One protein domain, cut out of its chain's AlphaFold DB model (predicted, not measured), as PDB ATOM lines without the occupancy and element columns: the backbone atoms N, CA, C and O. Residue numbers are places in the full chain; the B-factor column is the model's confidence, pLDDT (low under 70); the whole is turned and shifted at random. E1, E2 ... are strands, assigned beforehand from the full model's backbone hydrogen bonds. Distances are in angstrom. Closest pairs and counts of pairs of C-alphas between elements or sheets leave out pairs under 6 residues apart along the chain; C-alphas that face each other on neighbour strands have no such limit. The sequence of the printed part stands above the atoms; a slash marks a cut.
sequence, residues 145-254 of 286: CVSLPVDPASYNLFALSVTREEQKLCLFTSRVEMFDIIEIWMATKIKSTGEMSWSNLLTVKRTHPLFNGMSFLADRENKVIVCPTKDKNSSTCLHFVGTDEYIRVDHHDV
ATOM      1  N   CYS A 145      25.454 -21.969  21.276       55.59
ATOM      2  CA  CYS A 145      24.408 -21.061  21.742       55.59
ATOM      3  C   CYS A 145      25.022 -19.739  22.215       55.59
ATOM      4  O   CYS A 145      26.021 -19.739  22.935       55.59
ATOM      5  N   VAL A 146      24.399 -18.621  21.843       62.44
ATOM      6  CA  VAL A 146      24.774 -17.283  22.317       62.44
ATOM      7  C   VAL A 146      23.713 -16.739  23.265       62.44
ATOM      8  O   VAL A 146      22.520 -16.986  23.091       62.44
ATOM      9  N   SER A 147      24.149 -15.985  24.272       67.88
ATOM     10  CA  SER A 147      23.253 -15.305  25.207       67.88
ATOM     11  C   SER A 147      22.481 -14.184  24.504       67.88
ATOM     12  O   SER A 147      23.085 -13.282  23.915       67.88
ATOM     13  N   LEU A 148      21.150 -14.224  24.581       74.31
ATOM     14  CA  LEU A 148      20.274 -13.159  24.084       74.31
ATOM     15  C   LEU A 148      20.363 -11.909  24.984       74.31
ATOM     16  O   LEU A 148      20.659 -12.035  26.172       74.31
ATOM     17  N   PRO A 149      20.091 -10.702  24.447       72.31
ATOM     18  CA  PRO A 149      20.076  -9.464  25.237       72.31
ATOM     19  C   PRO A 149      18.945  -9.423  26.265       72.31
ATOM     20  O   PRO A 149      18.922  -8.551  27.130       72.31
ATOM     21  N   VAL A 150      17.972 -10.317  26.110       70.75
ATOM     22  CA  VAL A 150      16.683 -10.282  26.778       70.75
ATOM     23  C   VAL A 150      16.269 -11.686  27.192       70.75
ATOM     24  O   VAL A 150      16.617 -12.664  26.528       70.75
ATOM     25  N   ASP A 151      15.504 -11.770  28.278       74.75
ATOM     26  CA  ASP A 151      14.847 -13.005  28.690       74.75
ATOM     27  C   ASP A 151      13.764 -13.391  27.659       74.75
ATOM     28  O   ASP A 151      12.826 -12.611  27.457       74.75
ATOM     29  N   PRO A 152      13.856 -14.567  27.009       68.94
ATOM     30  CA  PRO A 152      12.885 -14.999  26.006       68.94
ATOM     31  C   PRO A 152      11.453 -15.119  26.534       68.94
ATOM     32  O   PRO A 152      10.517 -15.015  25.748       68.94
ATOM     33  N   ALA A 153      11.262 -15.335  27.841       73.38
ATOM     34  CA  ALA A 153       9.925 -15.416  28.427       73.38
ATOM     35  C   ALA A 153       9.256 -14.036  28.564       73.38
ATOM     36  O   ALA A 153       8.030 -13.932  28.558       73.38
ATOM     37  N   SER A 154      10.058 -12.973  28.645       79.25
ATOM     38  CA  SER A 154       9.595 -11.600  28.874       79.25
ATOM     39  C   SER A 154       9.516 -10.756  27.593       79.25
ATOM     40  O   SER A 154       9.027  -9.621  27.623       79.25
ATOM     41  N   TYR A 155       9.992 -11.284  26.458       81.50
ATOM     42  CA  TYR A 155      10.100 -10.561  25.190       81.50
ATOM     43  C   TYR A 155       9.568 -11.357  24.000       81.50
ATOM     44  O   TYR A 155       9.869 -12.532  23.817       81.50
ATOM     45  N   ASN A 156       8.854 -10.663  23.117       78.19
ATOM     46  CA  ASN A 156       8.528 -11.162  21.790       78.19
ATOM     47  C   ASN A 156       9.694 -10.885  20.842       78.19
ATOM     48  O   ASN A 156      10.183  -9.756  20.771       78.19
ATOM     49  N   LEU A 157      10.104 -11.905  20.089       77.19
ATOM     50  CA  LEU A 157      11.124 -11.797  19.053       77.19
ATOM     51  C   LEU A 157      10.474 -11.770  17.664       77.19
ATOM     52  O   LEU A 157       9.895 -12.766  17.229       77.19
ATOM     53  N   PHE A 158      10.600 -10.646  16.956       77.12
ATOM     54  CA  PHE A 158       9.999 -10.473  15.632       77.12
ATOM     55  C   PHE A 158      10.942 -10.855  14.498       77.12
ATOM     56  O   PHE A 158      10.496 -11.452  13.515       77.12
ATOM     57  N   ALA A 159      12.225 -10.503  14.612       76.81
ATOM     58  CA  ALA A 159      13.197 -10.719  13.546       76.81
ATOM     59  C   ALA A 159      14.650 -10.720  14.039       76.81
ATOM     60  O   ALA A 159      14.994 -10.060  15.023       76.81
ATOM     61  N   LEU A 160      15.502 -11.407  13.276       76.94
ATOM     62  CA  LEU A 160      16.955 -11.413  13.414       76.94
ATOM     63  C   LEU A 160      17.597 -10.920  12.105       76.94
ATOM     64  O   LEU A 160      17.191 -11.319  11.011       76.94
ATOM     65  N   SER A 161      18.592 -10.043  12.213       78.38
ATOM     66  CA  SER A 161      19.285  -9.411  11.079       78.38
ATOM     67  C   SER A 161      20.784  -9.289  11.354       78.38
ATOM     68  O   SER A 161      21.202  -9.351  12.507       78.38
ATOM     69  N   VAL A 162      21.596  -9.102  10.315       74.12
ATOM     70  CA  VAL A 162      23.026  -8.795  10.426       74.12
ATOM     71  C   VAL A 162      23.316  -7.489   9.691       74.12
ATOM     72  O   VAL A 162      22.858  -7.290   8.566       74.12
ATOM     73  N   THR A 163      24.068  -6.582  10.326       69.94
ATOM     74  CA  THR A 163      24.488  -5.333   9.683       69.94
ATOM     75  C   THR A 163      25.534  -5.600   8.619       69.94
ATOM     76  O   THR A 163      26.436  -6.405   8.797       69.94
ATOM     77  N   ARG A 164      25.466  -4.855   7.525       62.91
ATOM     78  CA  ARG A 164      26.398  -5.014   6.415       62.91
ATOM     79  C   ARG A 164      27.845  -4.650   6.766       62.91
ATOM     80  O   ARG A 164      28.770  -5.395   6.466       62.91
ATOM     81  N   GLU A 165      28.060  -3.471   7.342       60.72
ATOM     82  CA  GLU A 165      29.411  -2.901   7.462       60.72
ATOM     83  C   GLU A 165      30.239  -3.598   8.535       60.72
ATOM     84  O   GLU A 165      31.389  -3.962   8.309       60.72
ATOM     85  N   GLU A 166      29.632  -3.804   9.701       65.94
ATOM     86  CA  GLU A 166      30.311  -4.361  10.868       65.94
ATOM     87  C   GLU A 166      29.967  -5.837  11.107       65.94
ATOM     88  O   GLU A 166      30.500  -6.430  12.045       65.94
ATOM     89  N   GLN A 167      29.077  -6.425  10.293       72.94
ATOM     90  CA  GLN A 167      28.623  -7.818  10.420       72.94
ATOM     91  C   GLN A 167      28.115  -8.135  11.834       72.94
ATOM     92  O   GLN A 167      28.338  -9.214  12.387       72.94
ATOM     93  N   LYS A 168      27.427  -7.161  12.446       76.44
ATOM     94  CA  LYS A 168      26.896  -7.259  13.809       76.44
ATOM     95  C   LYS A 168      25.463  -7.759  13.795       76.44
ATOM     96  O   LYS A 168      24.628  -7.289  13.027       76.44
ATOM     97  N   LEU A 169      25.167  -8.680  14.704       80.06
ATOM     98  CA  LEU A 169      23.828  -9.227  14.886       80.06
ATOM     99  C   LEU A 169      22.879  -8.160  15.448       80.06
ATOM    100  O   LEU A 169      23.228  -7.458  16.396       80.06
ATOM    101  N   CYS A 170      21.682  -8.068  14.880       83.31
ATOM    102  CA  CYS A 170      20.609  -7.181  15.301       83.31
ATOM    103  C   CYS A 170      19.338  -7.976  15.605       83.31
ATOM    104  O   CYS A 170      18.939  -8.853  14.837       83.31
ATOM    105  N   LEU A 171      18.689  -7.634  16.712       83.31
ATOM    106  CA  LEU A 171      17.498  -8.289  17.225       83.31
ATOM    107  C   LEU A 171      16.352  -7.284  17.305       83.31
ATOM    108  O   LEU A 171      16.504  -6.243  17.937       83.31
ATOM    109  N   PHE A 172      15.217  -7.608  16.692       82.94
ATOM    110  CA  PHE A 172      14.007  -6.793  16.737       82.94
ATOM    111  C   PHE A 172      13.000  -7.426  17.698       82.94
ATOM    112  O   PHE A 172      12.478  -8.512  17.430       82.94
ATOM    113  N   THR A 173      12.732  -6.750  18.816       84.75
ATOM    114  CA  THR A 173      11.918  -7.274  19.917       84.75
ATOM    115  C   THR A 173      10.864  -6.282  20.413       84.75
ATOM    116  O   THR A 173      10.914  -5.086  20.124       84.75
ATOM    117  N   SER A 174       9.895  -6.779  21.185       85.25
ATOM    118  CA  SER A 174       9.086  -5.967  22.105       85.25
ATOM    119  C   SER A 174       8.957  -6.674  23.442       85.25
ATOM    120  O   SER A 174       8.995  -7.902  23.509       85.25
ATOM    121  N   ARG A 175       8.715  -5.919  24.511       82.19
ATOM    122  CA  ARG A 175       8.358  -6.512  25.804       82.19
ATOM    123  C   ARG A 175       6.958  -7.110  25.737       82.19
ATOM    124  O   ARG A 175       6.092  -6.580  25.039       82.19
ATOM    125  N   VAL A 176       6.735  -8.197  26.469       78.25
ATOM    126  CA  VAL A 176       5.401  -8.803  26.604       78.25
ATOM    127  C   VAL A 176       4.470  -7.873  27.385       78.25
ATOM    128  O   VAL A 176       3.319  -7.720  27.020       78.25
ATOM    129  N   GLU A 177       4.962  -7.173  28.406       77.62
ATOM    130  CA  GLU A 177       4.131  -6.247  29.197       77.62
ATOM    131  C   GLU A 177       3.886  -4.898  28.504       77.62
ATOM    132  O   GLU A 177       2.888  -4.229  28.764       77.62
ATOM    133  N   MET A 178       4.787  -4.494  27.604       74.44
ATOM    134  CA  MET A 178       4.737  -3.216  26.885       74.44
ATOM    135  C   MET A 178       4.746  -3.482  25.386       74.44
ATOM    136  O   MET A 178       5.724  -3.222  24.682       74.44
ATOM    137  N   PHE A 179       3.646  -4.055  24.901       73.81
ATOM    138  CA  PHE A 179       3.503  -4.435  23.500       73.81
ATOM    139  C   PHE A 179       3.699  -3.258  22.542       73.81
ATOM    140  O   PHE A 179       4.126  -3.485  21.416       73.81
ATOM    141  N   ASP A 180       3.382  -2.034  22.957       80.31
ATOM    142  CA  ASP A 180       3.510  -0.814  22.163       80.31
ATOM    143  C   ASP A 180       4.953  -0.312  22.048       80.31
ATOM    144  O   ASP A 180       5.197   0.595  21.263       80.31
ATOM    145  N   ILE A 181       5.921  -0.890  22.760       84.75
ATOM    146  CA  ILE A 181       7.325  -0.486  22.664       84.75
ATOM    147  C   ILE A 181       8.110  -1.529  21.881       84.75
ATOM    148  O   ILE A 181       8.184  -2.700  22.249       84.75
ATOM    149  N   ILE A 182       8.736  -1.068  20.807       86.06
ATOM    150  CA  ILE A 182       9.692  -1.830  20.020       86.06
ATOM    151  C   ILE A 182      11.101  -1.441  20.434       86.06
ATOM    152  O   ILE A 182      11.407  -0.256  20.574       86.06
ATOM    153  N   GLU A 183      11.972  -2.439  20.516       87.56
ATOM    154  CA  GLU A 183      13.400  -2.262  20.717       87.56
ATOM    155  C   GLU A 183      14.193  -2.994  19.627       87.56
ATOM    156  O   GLU A 183      13.870  -4.118  19.229       87.56
ATOM    157  N   ILE A 184      15.262  -2.355  19.157       86.56
ATOM    158  CA  ILE A 184      16.294  -2.989  18.343       86.56
ATOM    159  C   ILE A 184      17.563  -3.077  19.175       86.56
ATOM    160  O   ILE A 184      18.084  -2.065  19.647       86.56
ATOM    161  N   TRP A 185      18.086  -4.287  19.314       86.19
ATOM    162  CA  TRP A 185      19.321  -4.575  20.029       86.19
ATOM    163  C   TRP A 185      20.410  -4.969  19.046       86.19
ATOM    164  O   TRP A 185      20.181  -5.811  18.188       86.19
ATOM    165  N   MET A 186      21.601  -4.396  19.183       85.94
ATOM    166  CA  MET A 186      22.766  -4.739  18.371       85.94
ATOM    167  C   MET A 186      23.831  -5.394  19.241       85.94
ATOM    168  O   MET A 186      24.107  -4.936  20.351       85.94
ATOM    169  N   ALA A 187      24.455  -6.446  18.735       84.19
ATOM    170  CA  ALA A 187      25.568  -7.080  19.407       84.19
ATOM    171  C   ALA A 187      26.847  -6.246  19.282       84.19
ATOM    172  O   ALA A 187      27.209  -5.786  18.203       84.19
ATOM    173  N   THR A 188      27.555  -6.071  20.391       80.62
ATOM    174  CA  THR A 188      28.735  -5.200  20.479       80.62
ATOM    175  C   THR A 188      30.041  -5.969  20.595       80.62
ATOM    176  O   THR A 188      31.072  -5.489  20.127       80.62
ATOM    177  N   LYS A 189      30.020  -7.165  21.190       70.62
ATOM    178  CA  LYS A 189      31.203  -8.017  21.328       70.62
ATOM    179  C   LYS A 189      30.803  -9.478  21.420       70.62
ATOM    180  O   LYS A 189      29.885  -9.830  22.156       70.62
ATOM    181  N   ILE A 190      31.563 -10.315  20.725       64.06
ATOM    182  CA  ILE A 190      31.539 -11.767  20.879       64.06
ATOM    183  C   ILE A 190      32.810 -12.130  21.644       64.06
ATOM    184  O   ILE A 190      33.917 -11.903  21.149       64.06
ATOM    185  N   LYS A 191      32.684 -12.621  22.880       62.62
ATOM    186  CA  LYS A 191      33.827 -13.199  23.595       62.62
ATOM    187  C   LYS A 191      34.027 -14.637  23.107       62.62
ATOM    188  O   LYS A 191      33.064 -15.330  22.792       62.62
ATOM    189  N   SER A 192      35.273 -15.109  23.085       55.62
ATOM    190  CA  SER A 192      35.626 -16.483  22.678       55.62
ATOM    191  C   SER A 192      34.955 -17.576  23.522       55.62
ATOM    192  O   SER A 192      34.928 -18.732  23.115       55.62
ATOM    193  N   THR A 193      34.388 -17.215  24.673       59.56
ATOM    194  CA  THR A 193      33.642 -18.079  25.594       59.56
ATOM    195  C   THR A 193      32.154 -18.245  25.246       59.56
ATOM    196  O   THR A 193      31.451 -18.933  25.977       59.56
ATOM    197  N   GLY A 194      31.651 -17.622  24.171       58.97
ATOM    198  CA  GLY A 194      30.228 -17.657  23.787       58.97
ATOM    199  C   GLY A 194      29.356 -16.587  24.460       58.97
ATOM    200  O   GLY A 194      28.173 -16.457  24.153       58.97
ATOM    201  N   GLU A 195      29.940 -15.779  25.346       62.00
ATOM    202  CA  GLU A 195      29.270 -14.645  25.983       62.00
ATOM    203  C   GLU A 195      29.183 -13.463  24.999       62.00
ATOM    204  O   GLU A 195      30.203 -12.991  24.477       62.00
ATOM    205  N   MET A 196      27.961 -12.989  24.747       73.69
ATOM    206  CA  MET A 196      27.676 -11.914  23.793       73.69
ATOM    207  C   MET A 196      27.150 -10.684  24.526       73.69
ATOM    208  O   MET A 196      26.191 -10.777  25.291       73.69
ATOM    209  N   SER A 197      27.774  -9.528  24.293       79.88
ATOM    210  CA  SER A 197      27.281  -8.254  24.819       79.88
ATOM    211  C   SER A 197      26.418  -7.548  23.789       79.88
ATOM    212  O   SER A 197      26.684  -7.602  22.587       79.88
ATOM    213  N   TRP A 198      25.410  -6.837  24.279       86.44
ATOM    214  CA  TRP A 198      24.415  -6.169  23.459       86.44
ATOM    215  C   TRP A 198      24.235  -4.722  23.899       86.44
ATOM    216  O   TRP A 198      24.427  -4.384  25.065       86.44
ATOM    217  N   SER A 199      23.854  -3.868  22.958       86.50
ATOM    218  CA  SER A 199      23.465  -2.484  23.205       86.50
ATOM    219  C   SER A 199      22.128  -2.203  22.543       86.50
ATOM    220  O   SER A 199      21.915  -2.596  21.394       86.50
ATOM    221  N   ASN A 200      21.252  -1.486  23.241       87.75
ATOM    222  CA  ASN A 200      20.040  -0.960  22.634       87.75
ATOM    223  C   ASN A 200      20.431   0.082  21.573       87.75
ATOM    224  O   ASN A 200      21.176   1.022  21.854       87.75
ATOM    225  N   LEU A 201      19.975  -0.140  20.345       82.25
ATOM    226  CA  LEU A 201      20.247   0.717  19.198       82.25
ATOM    227  C   LEU A 201      19.149   1.763  19.015       82.25
ATOM    228  O   LEU A 201      19.438   2.915  18.691       82.25
ATOM    229  N   LEU A 202      17.898   1.330  19.167       83.12
ATOM    230  CA  LEU A 202      16.720   2.130  18.891       83.12
ATOM    231  C   LEU A 202      15.532   1.608  19.701       83.12
ATOM    232  O   LEU A 202      15.272   0.407  19.717       83.12
ATOM    233  N   THR A 203      14.780   2.528  20.299       87.44
ATOM    234  CA  THR A 203      13.503   2.248  20.963       87.44
ATOM    235  C   THR A 203      12.450   3.195  20.410       87.44
ATOM    236  O   THR A 203      12.643   4.411  20.435       87.44
ATOM    237  N   VAL A 204      11.343   2.647  19.912       84.62
ATOM    238  CA  VAL A 204      10.241   3.420  19.317       84.62
ATOM    239  C   VAL A 204       8.893   2.881  19.770       84.62
ATOM    240  O   VAL A 204       8.736   1.688  20.033       84.62
ATOM    241  N   LYS A 205       7.901   3.768  19.849       84.00
ATOM    242  CA  LYS A 205       6.523   3.385  20.144       84.00
ATOM    243  C   LYS A 205       5.802   3.007  18.853       84.00
ATOM    244  O   LYS A 205       5.850   3.750  17.878       84.00
ATOM    245  N   ARG A 206       5.121   1.866  18.863       75.75
ATOM    246  CA  ARG A 206       4.238   1.393  17.800       75.75
ATOM    247  C   ARG A 206       2.777   1.545  18.189       75.75
ATOM    248  O   ARG A 206       2.400   1.473  19.355       75.75
ATOM    249  N   THR A 207       1.950   1.657  17.170       68.12
ATOM    250  CA  THR A 207       0.494   1.814  17.258       68.12
ATOM    251  C   THR A 207      -0.248   0.608  16.680       68.12
ATOM    252  O   THR A 207      -1.428   0.407  16.971       68.12
ATOM    253  N   HIS A 208       0.428  -0.242  15.897       68.88
ATOM    254  CA  HIS A 208      -0.179  -1.358  15.161       68.88
ATOM    255  C   HIS A 208       0.559  -2.687  15.348       68.88
ATOM    256  O   HIS A 208       1.763  -2.681  15.616       68.88
ATOM    257  N   PRO A 209      -0.153  -3.833  15.265       69.31
ATOM    258  CA  PRO A 209       0.414  -5.168  15.444       69.31
ATOM    259  C   PRO A 209       1.483  -5.510  14.401       69.31
ATOM    260  O   PRO A 209       1.416  -5.094  13.244       69.31
ATOM    261  N   LEU A 210       2.458  -6.300  14.846       69.38
ATOM    262  CA  LEU A 210       3.547  -6.853  14.048       69.38
ATOM    263  C   LEU A 210       3.432  -8.374  13.987       69.38
ATOM    264  O   LEU A 210       2.714  -8.981  14.785       69.38
ATOM    265  N   PHE A 211       4.156  -8.988  13.055       65.75
ATOM    266  CA  PHE A 211       4.145 -10.434  12.848       65.75
ATOM    267  C   PHE A 211       5.543 -11.019  13.057       65.75
ATOM    268  O   PHE A 211       6.537 -10.422  12.652       65.75
ATOM    269  N   ASN A 212       5.624 -12.208  13.656       63.03
ATOM    270  CA  ASN A 212       6.898 -12.912  13.806       63.03
ATOM    271  C   ASN A 212       7.438 -13.377  12.448       63.03
ATOM    272  O   ASN A 212       6.675 -13.834  11.593       63.03
ATOM    273  N   GLY A 213       8.761 -13.328  12.286       59.38
ATOM    274  CA  GLY A 213       9.430 -13.696  11.041       59.38
ATOM    275  C   GLY A 213       9.232 -12.643   9.954       59.38
ATOM    276  O   GLY A 213       8.971 -12.982   8.805       59.38
ATOM    277  N   MET A 214       9.295 -11.363  10.311       70.12
ATOM    278  CA  MET A 214       9.223 -10.258   9.353       70.12
ATOM    279  C   MET A 214      10.616  -9.709   9.025       70.12
ATOM    280  O   MET A 214      11.554  -9.865   9.800       70.12
ATOM    281  N   SER A 215      10.766  -9.038   7.883       74.12
ATOM    282  CA  SER A 215      11.937  -8.189   7.631       74.12
ATOM    283  C   SER A 215      11.706  -6.790   8.197       74.12
ATOM    284  O   SER A 215      10.573  -6.308   8.192       74.12
ATOM    285  N   PHE A 216      12.766  -6.106   8.611       77.62
ATOM    286  CA  PHE A 216      12.697  -4.712   9.038       77.62
ATOM    287  C   PHE A 216      13.906  -3.938   8.522       77.62
ATOM    288  O   PHE A 216      14.957  -4.520   8.254       77.62
ATOM    289  N   LEU A 217      13.747  -2.623   8.426       76.25
ATOM    290  CA  LEU A 217      14.836  -1.669   8.276       76.25
ATOM    291  C   LEU A 217      14.811  -0.725   9.463       76.25
ATOM    292  O   LEU A 217      13.740  -0.397   9.970       76.25
ATOM    293  N   ALA A 218      15.982  -0.278   9.885       74.69
ATOM    294  CA  ALA A 218      16.114   0.652  10.989       74.69
ATOM    295  C   ALA A 218      17.012   1.808  10.580       74.69
ATOM    296  O   ALA A 218      18.159   1.604  10.188       74.69
ATOM    297  N   ASP A 219      16.482   3.014  10.709       71.56
ATOM    298  CA  ASP A 219      17.229   4.250  10.592       71.56
ATOM    299  C   ASP A 219      17.463   4.803  11.999       71.56
ATOM    300  O   ASP A 219      16.551   5.289  12.674       71.56
ATOM    301  N   ARG A 220      18.711   4.696  12.456       69.19
ATOM    302  CA  ARG A 220      19.121   5.180  13.775       69.19
ATOM    303  C   ARG A 220      19.107   6.707  13.859       69.19
ATOM    304  O   ARG A 220      18.800   7.238  14.923       69.19
ATOM    305  N   GLU A 221      19.464   7.395  12.777       66.50
ATOM    306  CA  GLU A 221      19.580   8.856  12.742       66.50
ATOM    307  C   GLU A 221      18.194   9.495  12.840       66.50
ATOM    308  O   GLU A 221      17.964  10.366  13.678       66.50
ATOM    309  N   ASN A 222      17.248   8.978  12.054       66.94
ATOM    310  CA  ASN A 222      15.870   9.464  12.031       66.94
ATOM    311  C   ASN A 222      14.975   8.798  13.086       66.94
ATOM    312  O   ASN A 222      13.835   9.214  13.267       66.94
ATOM    313  N   LYS A 223      15.491   7.799  13.817       72.38
ATOM    314  CA  LYS A 223      14.749   6.992  14.801       72.38
ATOM    315  C   LYS A 223      13.487   6.355  14.213       72.38
ATOM    316  O   LYS A 223      12.441   6.330  14.860       72.38
ATOM    317  N   VAL A 224      13.598   5.834  12.995       72.00
ATOM    318  CA  VAL A 224      12.487   5.213  12.265       72.00
ATOM    319  C   VAL A 224      12.763   3.733  12.047       72.00
ATOM    320  O   VAL A 224      13.882   3.341  11.720       72.00
ATOM    321  N   ILE A 225      11.733   2.904  12.187       76.75
ATOM    322  CA  ILE A 225      11.762   1.500  11.769       76.75
ATOM    323  C   ILE A 225      10.762   1.319  10.638       76.75
ATOM    324  O   ILE A 225       9.584   1.606  10.812       76.75
ATOM    325  N   VAL A 226      11.208   0.794   9.500       77.38
ATOM    326  CA  VAL A 226      10.321   0.437   8.387       77.38
ATOM    327  C   VAL A 226      10.059  -1.056   8.439       77.38
ATOM    328  O   VAL A 226      10.985  -1.867   8.377       77.38
ATOM    329  N   CYS A 227       8.793  -1.436   8.566       76.00
ATOM    330  CA  CYS A 227       8.418  -2.830   8.741       76.00
ATOM    331  C   CYS A 227       7.078  -3.146   8.045       76.00
ATOM    332  O   CYS A 227       6.186  -2.295   8.012       76.00
ATOM    333  N   PRO A 228       6.906  -4.343   7.456       74.00
ATOM    334  CA  PRO A 228       5.636  -4.735   6.855       74.00
ATOM    335  C   PRO A 228       4.532  -4.890   7.900       74.00
ATOM    336  O   PRO A 228       4.704  -5.561   8.916       74.00
ATOM    337  N   THR A 229       3.361  -4.334   7.621       72.00
ATOM    338  CA  THR A 229       2.149  -4.523   8.418       72.00
ATOM    339  C   THR A 229       0.956  -4.855   7.522       72.00
ATOM    340  O   THR A 229       1.039  -4.831   6.291       72.00
ATOM    341  N   LYS A 230      -0.165  -5.204   8.153       64.19
ATOM    342  CA  LYS A 230      -1.427  -5.506   7.482       64.19
ATOM    343  C   LYS A 230      -2.434  -4.406   7.807       64.19
ATOM    344  O   LYS A 230      -2.749  -4.199   8.976       64.19
ATOM    345  N   ASP A 231      -2.955  -3.735   6.781       60.50
ATOM    346  CA  ASP A 231      -4.107  -2.839   6.945       60.50
ATOM    347  C   ASP A 231      -5.392  -3.666   7.148       60.50
ATOM    348  O   ASP A 231      -5.482  -4.834   6.751       60.50
ATOM    349  N   LYS A 232      -6.421  -3.054   7.734       56.03
ATOM    350  CA  LYS A 232      -7.754  -3.632   7.963       56.03
ATOM    351  C   LYS A 232      -8.385  -4.183   6.677       56.03
ATOM    352  O   LYS A 232      -9.116  -5.168   6.736       56.03
ATOM    353  N   ASN A 233      -8.034  -3.620   5.519       54.75
ATOM    354  CA  ASN A 233      -8.502  -4.061   4.198       54.75
ATOM    355  C   ASN A 233      -7.658  -5.191   3.578       54.75
ATOM    356  O   ASN A 233      -7.843  -5.532   2.415       54.75
ATOM    357  N   SER A 234      -6.735  -5.792   4.336       55.06
ATOM    358  CA  SER A 234      -5.826  -6.859   3.889       55.06
ATOM    359  C   SER A 234      -4.810  -6.476   2.808       55.06
ATOM    360  O   SER A 234      -4.097  -7.355   2.330       55.06
ATOM    361  N   SER A 235      -4.672  -5.189   2.472       57.69
ATOM    362  CA  SER A 235      -3.551  -4.702   1.669       57.69
ATOM    363  C   SER A 235      -2.268  -4.684   2.497       57.69
ATOM    364  O   SER A 235      -2.253  -4.241   3.654       57.69
ATOM    365  N   THR A 236      -1.180  -5.140   1.886       63.59
ATOM    366  CA  THR A 236       0.168  -4.963   2.418       63.59
ATOM    367  C   THR A 236       0.460  -3.477   2.604       63.59
ATOM    368  O   THR A 236       0.262  -2.687   1.682       63.59
ATOM    369  N   CYS A 237       0.973  -3.089   3.770       69.12
ATOM    370  CA  CYS A 237       1.483  -1.738   3.997       69.12
ATOM    371  C   CYS A 237       2.882  -1.799   4.602       69.12
ATOM    372  O   CYS A 237       3.217  -2.752   5.306       69.12
ATOM    373  N   LEU A 238       3.691  -0.772   4.356       73.25
ATOM    374  CA  LEU A 238       4.883  -0.517   5.156       73.25
ATOM    375  C   LEU A 238       4.543   0.517   6.221       73.25
ATOM    376  O   LEU A 238       3.961   1.560   5.923       73.25
ATOM    377  N   HIS A 239       4.896   0.199   7.460       73.62
ATOM    378  CA  HIS A 239       4.737   1.078   8.605       73.62
ATOM    379  C   HIS A 239       6.094   1.654   8.999       73.62
ATOM    380  O   HIS A 239       7.055   0.902   9.197       73.62
ATOM    381  N   PHE A 240       6.133   2.978   9.117       73.44
ATOM    382  CA  PHE A 240       7.266   3.771   9.571       73.44
ATOM    383  C   PHE A 240       7.085   4.044  11.066       73.44
ATOM    384  O   PHE A 240       6.535   5.057  11.498       73.44
ATOM    385  N   VAL A 241       7.523   3.089  11.881       68.81
ATOM    386  CA  VAL A 241       7.430   3.197  13.334       68.81
ATOM    387  C   VAL A 241       8.362   4.305  13.817       68.81
ATOM    388  O   VAL A 241       9.548   4.287  13.500       68.81
ATOM    389  N   GLY A 242       7.836   5.245  14.602       69.25
ATOM    390  CA  GLY A 242       8.550   6.439  15.071       69.25
ATOM    391  C   GLY A 242       7.926   7.737  14.553       69.25
ATOM    392  O   GLY A 242       7.851   8.703  15.309       69.25
ATOM    393  N   THR A 243       7.402   7.729  13.323       65.88
ATOM    394  CA  THR A 243       6.581   8.817  12.757       65.88
ATOM    395  C   THR A 243       5.088   8.472  12.709       65.88
ATOM    396  O   THR A 243       4.276   9.376  12.556       65.88
ATOM    397  N   ASP A 244       4.732   7.191  12.900       68.81
ATOM    398  CA  ASP A 244       3.361   6.654  12.779       68.81
ATOM    399  C   ASP A 244       2.760   6.888  11.379       68.81
ATOM    400  O   ASP A 244       1.556   7.077  11.204       68.81
ATOM    401  N   GLU A 245       3.626   6.883  10.362       69.62
ATOM    402  CA  GLU A 245       3.248   7.031   8.959       69.62
ATOM    403  C   GLU A 245       3.110   5.669   8.268       69.62
ATOM    404  O   GLU A 245       3.837   4.707   8.547       69.62
ATOM    405  N   TYR A 246       2.185   5.603   7.311       70.31
ATOM    406  CA  TYR A 246       1.872   4.393   6.560       70.31
ATOM    407  C   TYR A 246       1.944   4.668   5.076       70.31
ATOM    408  O   TYR A 246       1.347   5.625   4.585       70.31
ATOM    409  N   ILE A 247       2.571   3.748   4.350       68.19
ATOM    410  CA  ILE A 247       2.459   3.714   2.901       68.19
ATOM    411  C   ILE A 247       1.834   2.395   2.484       68.19
ATOM    412  O   ILE A 247       2.317   1.303   2.808       68.19
ATOM    413  N   ARG A 248       0.722   2.517   1.756       66.88
ATOM    414  CA  ARG A 248       0.098   1.386   1.081       66.88
ATOM    415  C   ARG A 248       1.019   0.916  -0.024       66.88
ATOM    416  O   ARG A 248       1.458   1.697  -0.862       66.88
ATOM    417  N   VAL A 249       1.291  -0.376  -0.011       64.94
ATOM    418  CA  VAL A 249       2.042  -1.009  -1.076       64.94
ATOM    419  C   VAL A 249       1.055  -1.333  -2.183       64.94
ATOM    420  O   VAL A 249       0.228  -2.233  -2.038       64.94
ATOM    421  N   ASP A 250       1.107  -0.556  -3.261       59.00
ATOM    422  CA  ASP A 250       0.200  -0.753  -4.380       59.00
ATOM    423  C   ASP A 250       0.625  -1.986  -5.196       59.00
ATOM    424  O   ASP A 250       1.750  -2.069  -5.692       59.00
ATOM    425  N   HIS A 251      -0.261  -2.980  -5.290       57.03
ATOM    426  CA  HIS A 251      -0.000  -4.244  -5.989       57.03
ATOM    427  C   HIS A 251      -0.370  -4.182  -7.483       57.03
ATOM    428  O   HIS A 251      -0.170  -5.165  -8.196       57.03
ATOM    429  N   HIS A 252      -0.914  -3.055  -7.961       46.50
ATOM    430  CA  HIS A 252      -1.558  -2.942  -9.275       46.50
ATOM    431  C   HIS A 252      -0.636  -3.091 -10.503       46.50
ATOM    432  O   HIS A 252      -1.153  -3.217 -11.607       46.50
ATOM    433  N   ASP A 253       0.687  -3.178 -10.324       42.53
ATOM    434  CA  ASP A 253       1.681  -3.252 -11.411       42.53
ATOM    435  C   ASP A 253       2.595  -4.497 -11.339       42.53
ATOM    436  O   ASP A 253       3.672  -4.520 -11.938       42.53
ATOM    437  N   VAL A 254       2.211  -5.563 -10.616       47.88
ATOM    438  CA  VAL A 254       2.975  -6.828 -10.647       47.88
ATOM    439  C   VAL A 254       2.690  -7.553 -11.967       47.88
ATOM    440  O   VAL A 254       1.900  -8.495 -12.031       47.88
TER     441      VAL A 254
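AT A GLANCE: This is residues 145 to 254 of the 286 residues of the protein "F-box domain-containing protein" of Brassica oleracea (UniProt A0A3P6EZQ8). Two four-stranded sheets, E1 to E4 and E5 to E8, form a loose sandwich, only partly face to face, with their strands crossed at 79 degrees. The first sheet is the larger and strongly twisted; the turn of its E3 and E4 hairpin lies toward one end of the long axis, and the tail of residues 249 to 254, beyond the second sheet, lies toward the other. The 110 printed residues hold eight named strands, E1 to E8 in chain order, and no named helix: all strand. Both sheets are antiparallel, in the orders E1 E2 E3 E4 and E5 E6 E7 E8. The whole is compact, with a radius of gyration of the C-alphas of 15.1 A, yet elongated, spanning 51 by 33 by 25 A.

IN THESE COORDINATES: E1, residues 155 to 162, begins at C-alpha 155 (10.100, -10.561, 25.190), measures 19.7 A and bends by 65 degrees at residue 158. E2, residues 169 to 175, measures 19.1 A. E3, residues 181 to 190, measures 26.8 A, and E4, residues 196 to 205, 26.4 A; C-alpha 205 is at (6.523, 3.385, 20.144). E5 is residues 217 to 219. E6, residues 224 to 230, measures 18.2 A, and E7, residues 236 to 241, 15.4 A. E8, residues 245 to 248, ends at C-alpha 248 (0.098, 1.386, 1.081).

HOW THE PARTS SIT: The first sheet is a meander, each strand the antiparallel neighbour of the one before, with edge strands E1 and E4. The E1 and E2 hairpin has N 158 and O 172 within hydrogen-bond range at 2.9 A. In the E2 and E3 hairpin, N 171 and O 185 are 2.8 A apart. E3 and E4, a hairpin at 159 degrees, have N 184 and O 202 at 2.8 A. The second sheet, only just strongly twisted with C-alphas up to 4.3 A off its plane, is also a meander. Its hairpins are E5 and E6, with N 219 and O 224 at 2.8 A; E6 and E7, with N 229 and O 237 at 2.8 A; and E7 and E8, with N 238 and O 247 at 2.9 A. Between the sheets, the closest C-alphas of E4 and E7 are those of Val 204 and Val 241, 6.6 A apart. E4 and E5 are only just apart, at 8.1 A; E1 and E8 are apart.

THE WHOLE: The C-alphas of Thr 193 and His 252 are the two farthest apart, 51.8 A. The printed part has no cut. The link from E4 to E5, 11 residues, is long and leads from one sheet to the other. Mean pLDDT of the printed part is 72.0; 45 residues are under 70, among them 190 to 195, 230 to 237 and 247 to 254.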